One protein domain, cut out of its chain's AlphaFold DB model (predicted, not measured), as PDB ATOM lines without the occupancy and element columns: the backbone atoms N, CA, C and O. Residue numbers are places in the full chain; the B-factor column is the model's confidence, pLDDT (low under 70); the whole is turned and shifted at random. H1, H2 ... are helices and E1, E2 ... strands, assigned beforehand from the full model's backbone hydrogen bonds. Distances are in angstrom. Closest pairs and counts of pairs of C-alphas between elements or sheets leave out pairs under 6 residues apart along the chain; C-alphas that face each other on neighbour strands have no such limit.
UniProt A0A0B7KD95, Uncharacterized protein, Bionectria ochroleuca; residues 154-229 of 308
ATOM      1  N   LYS A 154     120.786 133.164 134.187       76.00
ATOM      2  CA  LYS A 154     120.586 134.556 133.804       76.00
ATOM      3  C   LYS A 154     121.524 135.426 134.623       76.00
ATOM      4  O   LYS A 154     121.627 135.207 135.831       76.00
ATOM      5  N   PRO A 155     122.183 136.417 133.997       78.50
ATOM      6  CA  PRO A 155     122.969 137.373 134.751       78.50
ATOM      7  C   PRO A 155     122.035 138.093 135.720       78.50
ATOM      8  O   PRO A 155     120.981 138.598 135.322       78.50
ATOM      9  N   VAL A 156     122.404 138.111 136.998       80.38
ATOM     10  CA  VAL A 156     121.639 138.845 138.001       80.38
ATOM     11  C   VAL A 156     121.813 140.336 137.710       80.38
ATOM     12  O   VAL A 156     122.946 140.829 137.725       80.38
ATOM     13  N   PRO A 157     120.725 141.068 137.415       77.19
ATOM     14  CA  PRO A 157     120.822 142.485 137.113       77.19
ATOM     15  C   PRO A 157     121.375 143.221 138.335       77.19
ATOM     16  O   PRO A 157     120.919 143.011 139.456       77.19
ATOM     17  N   ASN A 158     122.358 144.090 138.106       79.44
ATOM     18  CA  ASN A 158     123.029 144.895 139.133       79.44
ATOM     19  C   ASN A 158     123.841 144.108 140.179       79.44
ATOM     20  O   ASN A 158     124.283 144.705 141.161       79.44
ATOM     21  N   ALA A 159     124.086 142.808 139.986       80.38
ATOM     22  CA  ALA A 159     125.068 142.098 140.799       80.38
ATOM     23  C   ALA A 159     126.486 142.482 140.357       80.38
ATOM     24  O   ALA A 159     126.812 142.437 139.170       80.38
ATOM     25  N   GLN A 160     127.330 142.858 141.317       80.38
ATOM     26  CA  GLN A 160     128.739 143.156 141.085       80.38
ATOM     27  C   GLN A 160     129.592 142.177 141.884       80.38
ATOM     28  O   GLN A 160     129.508 142.141 143.110       80.38
ATOM     29  N   ALA A 161     130.426 141.417 141.181       84.06
ATOM     30  CA  ALA A 161     131.470 140.605 141.783       84.06
ATOM     31  C   ALA A 161     132.821 141.308 141.616       84.06
ATOM     32  O   ALA A 161     133.081 141.935 140.585       84.06
ATOM     33  N   LYS A 162     133.671 141.213 142.634       83.94
ATOM     34  CA  LYS A 162     135.016 141.785 142.654       83.94
ATOM     35  C   LYS A 162     136.037 140.661 142.717       83.94
ATOM     36  O   LYS A 162     135.896 139.737 143.515       83.94
ATOM     37  N   LEU A 163     137.065 140.787 141.889       83.94
ATOM     38  CA  LEU A 163     138.200 139.879 141.837       83.94
ATOM     39  C   LEU A 163     139.482 140.704 142.034       83.94
ATOM     40  O   LEU A 163     139.663 141.697 141.318       83.94
ATOM     41  N   PRO A 164     140.355 140.353 142.994       80.25
ATOM     42  CA  PRO A 164     141.649 140.998 143.133       80.25
ATOM     43  C   PRO A 164     142.516 140.664 141.915       80.25
ATOM     44  O   PRO A 164     142.534 139.529 141.441       80.25
ATOM     45  N   TYR A 165     143.248 141.655 141.416       80.44
ATOM     46  CA  TYR A 165     144.175 141.494 140.300       80.44
ATOM     47  C   TYR A 165     145.512 142.159 140.622       80.44
ATOM     48  O   TYR A 165     145.594 143.068 141.451       80.44
ATOM     49  N   THR A 166     146.567 141.704 139.953       76.88
ATOM     50  CA  THR A 166     147.915 142.254 140.116       76.88
ATOM     51  C   THR A 166     148.155 143.326 139.056       76.88
ATOM     52  O   THR A 166     148.123 143.032 137.866       76.88
ATOM     53  N   TYR A 167     148.375 144.576 139.478       72.62
ATOM     54  CA  TYR A 167     148.606 145.711 138.566       72.62
ATOM     55  C   TYR A 167     150.090 145.922 138.218       72.62
ATOM     56  O   TYR A 167     150.412 146.411 137.139       72.62
ATOM     57  N   SER A 168     151.001 145.548 139.118       71.44
ATOM     58  CA  SER A 168     152.449 145.671 138.928       71.44
ATOM     59  C   SER A 168     153.098 144.302 139.034       71.44
ATOM     60  O   SER A 168     152.735 143.518 139.908       71.44
ATOM     61  N   GLY A 169     154.082 144.032 138.174       69.12
ATOM     62  CA  GLY A 169     154.906 142.831 138.274       69.12
ATOM     63  C   GLY A 169     155.585 142.711 139.642       69.12
ATOM     64  O   GLY A 169     155.667 143.679 140.401       69.12
ATOM     65  N   VAL A 170     156.076 141.508 139.938       72.38
ATOM     66  CA  VAL A 170     156.721 141.176 141.212       72.38
ATOM     67  C   VAL A 170     157.886 142.136 141.480       72.38
ATOM     68  O   VAL A 170     158.855 142.128 140.712       72.38
ATOM     69  N   PRO A 171     157.841 142.950 142.550       75.25
ATOM     70  CA  PRO A 171     158.964 143.805 142.886       75.25
ATOM     71  C   PRO A 171     160.154 142.925 143.271       75.25
ATOM     72  O   PRO A 171     160.098 142.110 144.196       75.25
ATOM     73  N   THR A 172     161.237 143.081 142.515       81.00
ATOM     74  CA  THR A 172     162.510 142.405 142.751       81.00
ATOM     75  C   THR A 172     163.561 143.440 143.125       81.00
ATOM     76  O   THR A 172     163.693 144.482 142.485       81.00
ATOM     77  N   SER A 173     164.313 143.168 144.188       82.38
ATOM     78  CA  SER A 173     165.443 143.992 144.614       82.38
ATOM     79  C   SER A 173     166.743 143.280 144.281       82.38
ATOM     80  O   SER A 173     166.937 142.119 144.635       82.38
ATOM     81  N   ARG A 174     167.665 143.967 143.605       82.50
ATOM     82  CA  ARG A 174     168.992 143.415 143.328       82.50
ATOM     83  C   ARG A 174     169.848 143.484 144.594       82.50
ATOM     84  O   ARG A 174     170.128 144.574 145.081       82.50
ATOM     85  N   VAL A 175     170.294 142.333 145.086       85.44
ATOM     86  CA  VAL A 175     171.150 142.215 146.287       85.44
ATOM     87  C   VAL A 175     172.607 141.891 145.956       85.44
ATOM     88  O   VAL A 175     173.459 141.903 146.837       85.44
ATOM     89  N   GLY A 176     172.922 141.618 144.687       86.31
ATOM     90  CA  GLY A 176     174.287 141.338 144.249       86.31
ATOM     91  C   GLY A 176     174.428 141.222 142.732       86.31
ATOM     92  O   GLY A 176     173.490 141.465 141.969       86.31
ATOM     93  N   ALA A 177     175.623 140.866 142.262       81.31
ATOM     94  CA  ALA A 177     175.839 140.530 140.856       81.31
ATOM     95  C   ALA A 177     175.083 139.236 140.517       81.31
ATOM     96  O   ALA A 177     175.411 138.180 141.041       81.31
ATOM     97  N   GLY A 178     174.036 139.343 139.693       75.94
ATOM     98  CA  GLY A 178     173.171 138.214 139.327       75.94
ATOM     99  C   GLY A 178     172.152 137.788 140.392       75.94
ATOM    100  O   GLY A 178     171.325 136.934 140.101       75.94
ATOM    101  N   ASN A 179     172.160 138.399 141.582       75.06
ATOM    102  CA  ASN A 179     171.292 138.004 142.694       75.06
ATOM    103  C   ASN A 179     170.146 139.001 142.895       75.06
ATOM    104  O   ASN A 179     170.382 140.195 143.121       75.06
ATOM    105  N   TYR A 180     168.918 138.485 142.878       79.00
ATOM    106  CA  TYR A 180     167.681 139.231 143.089       79.00
ATOM    107  C   TYR A 180     166.881 138.589 144.221       79.00
ATOM    108  O   TYR A 180     166.825 137.367 144.318       79.00
ATOM    109  N   ILE A 181     166.262 139.413 145.062       80.06
ATOM    110  CA  ILE A 181     165.276 138.974 146.051       80.06
ATOM    111  C   ILE A 181     163.899 139.469 145.634       80.06
ATOM    112  O   ILE A 181     163.742 140.611 145.200       80.06
ATOM    113  N   THR A 182     162.905 138.606 145.756       82.44
ATOM    114  CA  THR A 182     161.490 138.943 145.611       82.44
ATOM    115  C   THR A 182     160.943 139.501 146.918       82.44
ATOM    116  O   THR A 182     161.521 139.302 147.989       82.44
ATOM    117  N   GLU A 183     159.810 140.194 146.848       81.81
ATOM    118  CA  GLU A 183     159.107 140.640 148.048       81.81
ATOM    119  C   GLU A 183     158.850 139.466 149.017       81.81
ATOM    120  O   GLU A 183     158.377 138.401 148.587       81.81
ATOM    121  N   PRO A 184     159.134 139.626 150.327       78.56
ATOM    122  CA  PRO A 184     158.957 138.555 151.305       78.56
ATOM    123  C   PRO A 184     157.526 138.013 151.361       78.56
ATOM    124  O   PRO A 184     157.341 136.811 151.529       78.56
ATOM    125  N   GLY A 185     156.522 138.877 151.160       78.31
ATOM    126  CA  GLY A 185     155.109 138.494 151.136       78.31
ATOM    127  C   GLY A 185     154.805 137.468 150.046       78.31
ATOM    128  O   GLY A 185     154.324 136.375 150.346       78.31
ATOM    129  N   LEU A 186     155.175 137.762 148.797       78.19
ATOM    130  CA  LEU A 186     154.993 136.827 147.687       78.19
ATOM    131  C   LEU A 186     155.783 135.534 147.902       78.19
ATOM    132  O   LEU A 186     155.251 134.446 147.708       78.19
ATOM    133  N   THR A 187     157.035 135.657 148.338       78.50
ATOM    134  CA  THR A 187     157.902 134.501 148.595       78.50
ATOM    135  C   THR A 187     157.272 133.570 149.636       78.50
ATOM    136  O   THR A 187     157.213 132.360 149.430       78.50
ATOM    137  N   SER A 188     156.719 134.131 150.717       77.75
ATOM    138  CA  SER A 188     156.023 133.365 151.757       77.75
ATOM    139  C   SER A 188     154.741 132.700 151.248       77.75
ATOM    140  O   SER A 188     154.472 131.553 151.599       77.75
ATOM    141  N   ALA A 189     153.988 133.379 150.376       79.00
ATOM    142  CA  ALA A 189     152.760 132.853 149.793       79.00
ATOM    143  C   ALA A 189     153.039 131.685 148.837       79.00
ATOM    144  O   ALA A 189     152.372 130.658 148.918       79.00
ATOM    145  N   VAL A 190     154.054 131.811 147.976       78.81
ATOM    146  CA  VAL A 190     154.460 130.751 147.041       78.81
ATOM    147  C   VAL A 190     154.993 129.541 147.800       78.81
ATOM    148  O   VAL A 190     154.542 128.424 147.551       78.81
ATOM    149  N   ILE A 191     155.895 129.749 148.768       78.69
ATOM    150  CA  ILE A 191     156.432 128.651 149.582       78.69
ATOM    151  C   ILE A 191     155.296 127.971 150.344       78.69
ATOM    152  O   ILE A 191     155.162 126.755 150.277       78.69
ATOM    153  N   GLY A 192     154.435 128.736 151.010       80.56
ATOM    154  CA  GLY A 192     153.337 128.179 151.786       80.56
ATOM    155  C   GLY A 192     152.262 127.477 150.949       80.56
ATOM    156  O   GLY A 192     151.701 126.484 151.406       80.56
ATOM    157  N   ALA A 193     152.007 127.930 149.717       79.75
ATOM    158  CA  ALA A 193     151.161 127.210 148.767       79.75
ATOM    159  C   ALA A 193     151.825 125.903 148.310       79.75
ATOM    160  O   ALA A 193     151.172 124.866 148.254       79.75
ATOM    161  N   SER A 194     153.134 125.925 148.041       78.38
ATOM    162  CA  SER A 194     153.872 124.737 147.602       78.38
ATOM    163  C   SER A 194     154.033 123.680 148.701       78.38
ATOM    164  O   SER A 194     154.002 122.490 148.416       78.38
ATOM    165  N   THR A 195     154.144 124.076 149.967       76.69
ATOM    166  CA  THR A 195     154.270 123.138 151.094       76.69
ATOM    167  C   THR A 195     152.924 122.721 151.681       76.69
ATOM    168  O   THR A 195     152.887 121.932 152.621       76.69
ATOM    169  N   GLY A 196     151.810 123.264 151.173       74.25
ATOM    170  CA  GLY A 196     150.483 123.072 151.764       74.25
ATOM    171  C   GLY A 196     150.317 123.734 153.140       74.25
ATOM    172  O   GLY A 196     149.316 123.504 153.816       74.25
ATOM    173  N   ALA A 197     151.273 124.565 153.570       69.44
ATOM    174  CA  ALA A 197     151.207 125.292 154.835       69.44
ATOM    175  C   ALA A 197     150.145 126.406 154.822       69.44
ATOM    176  O   ALA A 197     149.679 126.828 155.882       69.44
ATOM    177  N   ILE A 198     149.750 126.885 153.638       67.94
ATOM    178  CA  ILE A 198     148.696 127.887 153.480       67.94
ATOM    179  C   ILE A 198     147.450 127.225 152.889       67.94
ATOM    180  O   ILE A 198     147.346 127.005 151.685       67.94
ATOM    181  N   ASN A 199     146.453 127.002 153.742       64.56
ATOM    182  CA  ASN A 199     145.097 126.677 153.315       64.56
ATOM    183  C   ASN A 199     144.346 127.973 152.973       64.56
ATOM    184  O   ASN A 199     143.618 128.516 153.807       64.56
ATOM    185  N   VAL A 200     144.537 128.503 151.759       64.81
ATOM    186  CA  VAL A 200     143.713 129.627 151.287       64.81
ATOM    187  C   VAL A 200     142.336 129.088 150.928       64.81
ATOM    188  O   VAL A 200     142.190 128.293 150.001       64.81
ATOM    189  N   ASN A 201     141.309 129.530 151.647       65.19
ATOM    190  CA  ASN A 201     139.940 129.259 151.239       65.19
ATOM    191  C   ASN A 201     139.644 130.080 149.967       65.19
ATOM    192  O   ASN A 201     139.683 131.306 150.042       65.19
ATOM    193  N   PRO A 202     139.318 129.466 148.816       61.19
ATOM    194  CA  PRO A 202     139.096 130.191 147.560       61.19
ATOM    195  C   PRO A 202     137.967 131.231 147.646       61.19
ATOM    196  O   PRO A 202     137.940 132.177 146.863       61.19
ATOM    197  N   SER A 203     137.067 131.105 148.626       59.72
ATOM    198  CA  SER A 203     136.022 132.102 148.889       59.72
ATOM    199  C   SER A 203     136.541 133.445 149.422       59.72
ATOM    200  O   SER A 203     135.807 134.424 149.357       59.72
ATOM    201  N   THR A 204     137.791 133.544 149.893       65.75
ATOM    202  CA  THR A 204     138.384 134.838 150.291       65.75
ATOM    203  C   THR A 204     138.844 135.677 149.101       65.75
ATOM    204  O   THR A 204     139.022 136.881 149.238       65.75
ATOM    205  N   LEU A 205     139.034 135.058 147.932       68.62
ATOM    206  CA  LEU A 205     139.497 135.737 146.720       68.62
ATOM    207  C   LEU A 205     138.346 136.310 145.887       68.62
ATOM    208  O   LEU A 205     138.594 137.036 144.930       68.62
ATOM    209  N   LEU A 206     137.097 135.988 146.222       77.69
ATOM    210  CA  LEU A 206     135.928 136.387 145.450       77.69
ATOM    211  C   LEU A 206     134.900 137.066 146.353       77.69
ATOM    212  O   LEU A 206     134.184 136.414 147.108       77.69
ATOM    213  N   GLU A 207     134.784 138.386 146.228       78.56
ATOM    214  CA  GLU A 207     133.810 139.177 146.982       78.56
ATOM    215  C   GLU A 207     132.607 139.555 146.111       78.56
ATOM    216  O   GLU A 207     132.737 139.867 144.928       78.56
ATOM    217  N   GLY A 208     131.406 139.564 146.695       79.12
ATOM    218  CA  GLY A 208     130.191 140.033 146.011       79.12
ATOM    219  C   GLY A 208     129.565 139.043 145.019       79.12
ATOM    220  O   GLY A 208     128.549 139.361 144.405       79.12
ATOM    221  N   CYS A 209     130.101 137.824 144.888       84.19
ATOM    222  CA  CYS A 209     129.482 136.769 144.082       84.19
ATOM    223  C   CYS A 209     128.328 136.084 144.835       84.19
ATOM    224  O   CYS A 209     128.472 134.981 145.358       84.19
ATOM    225  N   SER A 210     127.165 136.735 144.901       79.00
ATOM    226  CA  SER A 210     125.986 136.215 145.615       79.00
ATOM    227  C   SER A 210     125.403 134.927 145.018       79.00
ATOM    228  O   SER A 210     124.728 134.180 145.721       79.00
ATOM    229  N   THR A 211     125.657 134.658 143.735       81.12
ATOM    230  CA  THR A 211     125.142 133.486 143.011       81.12
ATOM    231  C   THR A 211     126.051 132.263 143.092       81.12
ATOM    232  O   THR A 211     125.620 131.172 142.732       81.12
ATOM    233  N   GLY A 212     127.319 132.432 143.487       78.12
ATOM    234  CA  GLY A 212     128.343 131.382 143.418       78.12
ATOM    235  C   GLY A 212     128.804 131.008 141.999       78.12
ATOM    236  O   GLY A 212     129.740 130.229 141.858       78.12
ATOM    237  N   ASN A 213     128.197 131.576 140.951       84.06
ATOM    238  CA  ASN A 213     128.582 131.376 139.554       84.06
ATOM    239  C   ASN A 213     128.885 132.739 138.921       84.06
ATOM    240  O   ASN A 213     127.995 133.407 138.386       84.06
ATOM    241  N   CYS A 214     130.140 133.172 139.051       83.25
ATOM    242  CA  CYS A 214     130.633 134.427 138.501       83.25
ATOM    243  C   CYS A 214     131.655 134.148 137.405       83.25
ATOM    244  O   CYS A 214     132.612 133.403 137.607       83.25
ATOM    245  N   SER A 215     131.446 134.765 136.245       82.06
ATOM    246  CA  SER A 215     132.347 134.677 135.100       82.06
ATOM    247  C   SER A 215     133.017 136.027 134.871       82.06
ATOM    248  O   SER A 215     132.358 137.065 134.822       82.06
ATOM    249  N   PHE A 216     134.341 135.997 134.737       82.75
ATOM    250  CA  PHE A 216     135.161 137.160 134.426       82.75
ATOM    251  C   PHE A 216     135.774 136.974 133.034       82.75
ATOM    252  O   PHE A 216     136.203 135.864 132.707       82.75
ATOM    253  N   PRO A 217     135.813 138.015 132.188       83.69
ATOM    254  CA  PRO A 217     136.552 137.948 130.933       83.69
ATOM    255  C   PRO A 217     138.058 137.830 131.214       83.69
ATOM    256  O   PRO A 217     138.549 138.314 132.229       83.69
ATOM    257  N   SER A 218     138.808 137.220 130.298       81.81
ATOM    258  CA  SER A 218     140.263 137.058 130.448       81.81
ATOM    259  C   SER A 218     141.027 138.387 130.408       81.81
ATOM    260  O   SER A 218     142.115 138.484 130.974       81.81
ATOM    261  N   ILE A 219     140.462 139.407 129.755       81.94
ATOM    262  CA  ILE A 219     141.051 140.739 129.599       81.94
ATOM    263  C   ILE A 219     139.964 141.796 129.829       81.94
ATOM    264  O   ILE A 219     138.874 141.702 129.261       81.94
ATOM    265  N   ILE A 220     140.271 142.814 130.637       82.19
ATOM    266  CA  ILE A 220     139.446 144.018 130.814       82.19
ATOM    267  C   ILE A 220     140.333 145.240 130.573       82.19
ATOM    268  O   ILE A 220     141.184 145.565 131.398       82.19
ATOM    269  N   GLY A 221     140.136 145.925 129.441       84.44
ATOM    270  CA  GLY A 221     141.023 147.017 129.026       84.44
ATOM    271  C   GLY A 221     142.451 146.506 128.812       84.44
ATOM    272  O   GLY A 221     142.645 145.567 128.047       84.44
ATOM    273  N   ASP A 222     143.415 147.082 129.533       80.81
ATOM    274  CA  ASP A 222     144.837 146.695 129.492       80.81
ATOM    275  C   ASP A 222     145.238 145.702 130.606       80.81
ATOM    276  O   ASP A 222     146.421 145.429 130.809       80.81
ATOM    277  N   VAL A 223     144.271 145.164 131.361       80.19
ATOM    278  CA  VAL A 223     144.520 144.260 132.495       80.19
ATOM    279  C   VAL A 223     144.168 142.820 132.124       80.19
ATOM    280  O   VAL A 223     143.045 142.533 131.706       80.19
ATOM    281  N   SER A 224     145.115 141.900 132.334       81.00
ATOM    282  CA  SER A 224     144.884 140.453 132.248       81.00
ATOM    283  C   SER A 224     144.390 139.914 133.591       81.00
ATOM    284  O   SER A 224     145.036 140.117 134.617       81.00
ATOM    285  N   LEU A 225     143.264 139.197 133.574       81.69
ATOM    286  CA  LEU A 225     142.720 138.468 134.729       81.69
ATOM    287  C   LEU A 225     143.131 136.986 134.721       81.69
ATOM    288  O   LEU A 225     142.520 136.159 135.397       81.69
ATOM    289  N   SER A 226     144.152 136.635 133.936       79.12
ATOM    290  CA  SER A 226     144.668 135.268 133.871       79.12
ATOM    291  C   SER A 226     145.343 134.896 135.189       79.12
ATOM    292  O   SER A 226     146.230 135.605 135.662       79.12
ATOM    293  N   THR A 227     144.940 133.772 135.772       77.44
ATOM    294  CA  THR A 227     145.522 133.235 137.003       77.44
ATOM    295  C   THR A 227     146.384 132.013 136.698       77.44
ATOM    296  O   THR A 227     146.158 131.296 135.724       77.44
ATOM    297  N   MET A 228     147.395 131.781 137.534       76.88
ATOM    298  CA  MET A 228     148.209 130.567 137.515       76.88
ATOM    299  C   MET A 228     147.977 129.807 138.818       76.88
ATOM    300  O   MET A 228     147.947 130.409 139.892       76.88
ATOM    301  N   GLY A 229     147.779 128.494 138.718       79.25
ATOM    302  CA  GLY A 229     147.713 127.605 139.875       79.25
ATOM    303  C   GLY A 229     149.098 127.085 140.252       79.25
ATOM    304  O   GLY A 229     149.969 126.963 139.394       79.25
TER     305      GLY A 229
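AT A GLANCE: This is residues 154 to 229 of the 308 residues of an uncharacterized protein of Bionectria ochroleuca (UniProt A0A0B7KD95). This part has little regular structure: a flat, mostly looped chain that runs out along residues 154 to 171 to a small hairpin, E1 and E2, at one end, turns through the single helix H1, and folds back along residues 195 to 229. The 76 printed residues hold E1, E2 and H1 in that order, a mixed class with 17 residues in named elements; the two-stranded sheet is antiparallel. The whole is only just loose, close to extended, with a radius of gyration of the C-alphas of 16.6 A and spans of 56 by 32 by 15 A.

HOW THE PARTS SIT: E1, residues 172 to 174, and E2, residues 180 to 182, form an antiparallel hairpin at 152 degrees; N 173 and O 181 are within hydrogen-bond range at 2.8 A. A tight link of one residue joins E2 to H1, residues 184 to 194, in which every O i to N i+4 pair is within hydrogen-bond range. E1 and H1 are apart. Residues 219 to 220 pair with residues 223 to 224, antiparallel.

IN THESE COORDINATES: E1 begins at C-alpha 172 (162.510, 142.405, 142.751) and is 6.6 A long; E2 is 6.7 A. H1, 15.2 A, ends at C-alpha 194 (153.872, 124.737, 147.602).

THE WHOLE: The C-alphas farthest apart, of Lys 154 and Ala 177, are 56.0 A apart. The printed part has no cut, and neither link between named elements is long. Model pLDDT is under 70 at residue 169 and residues 197 to 205.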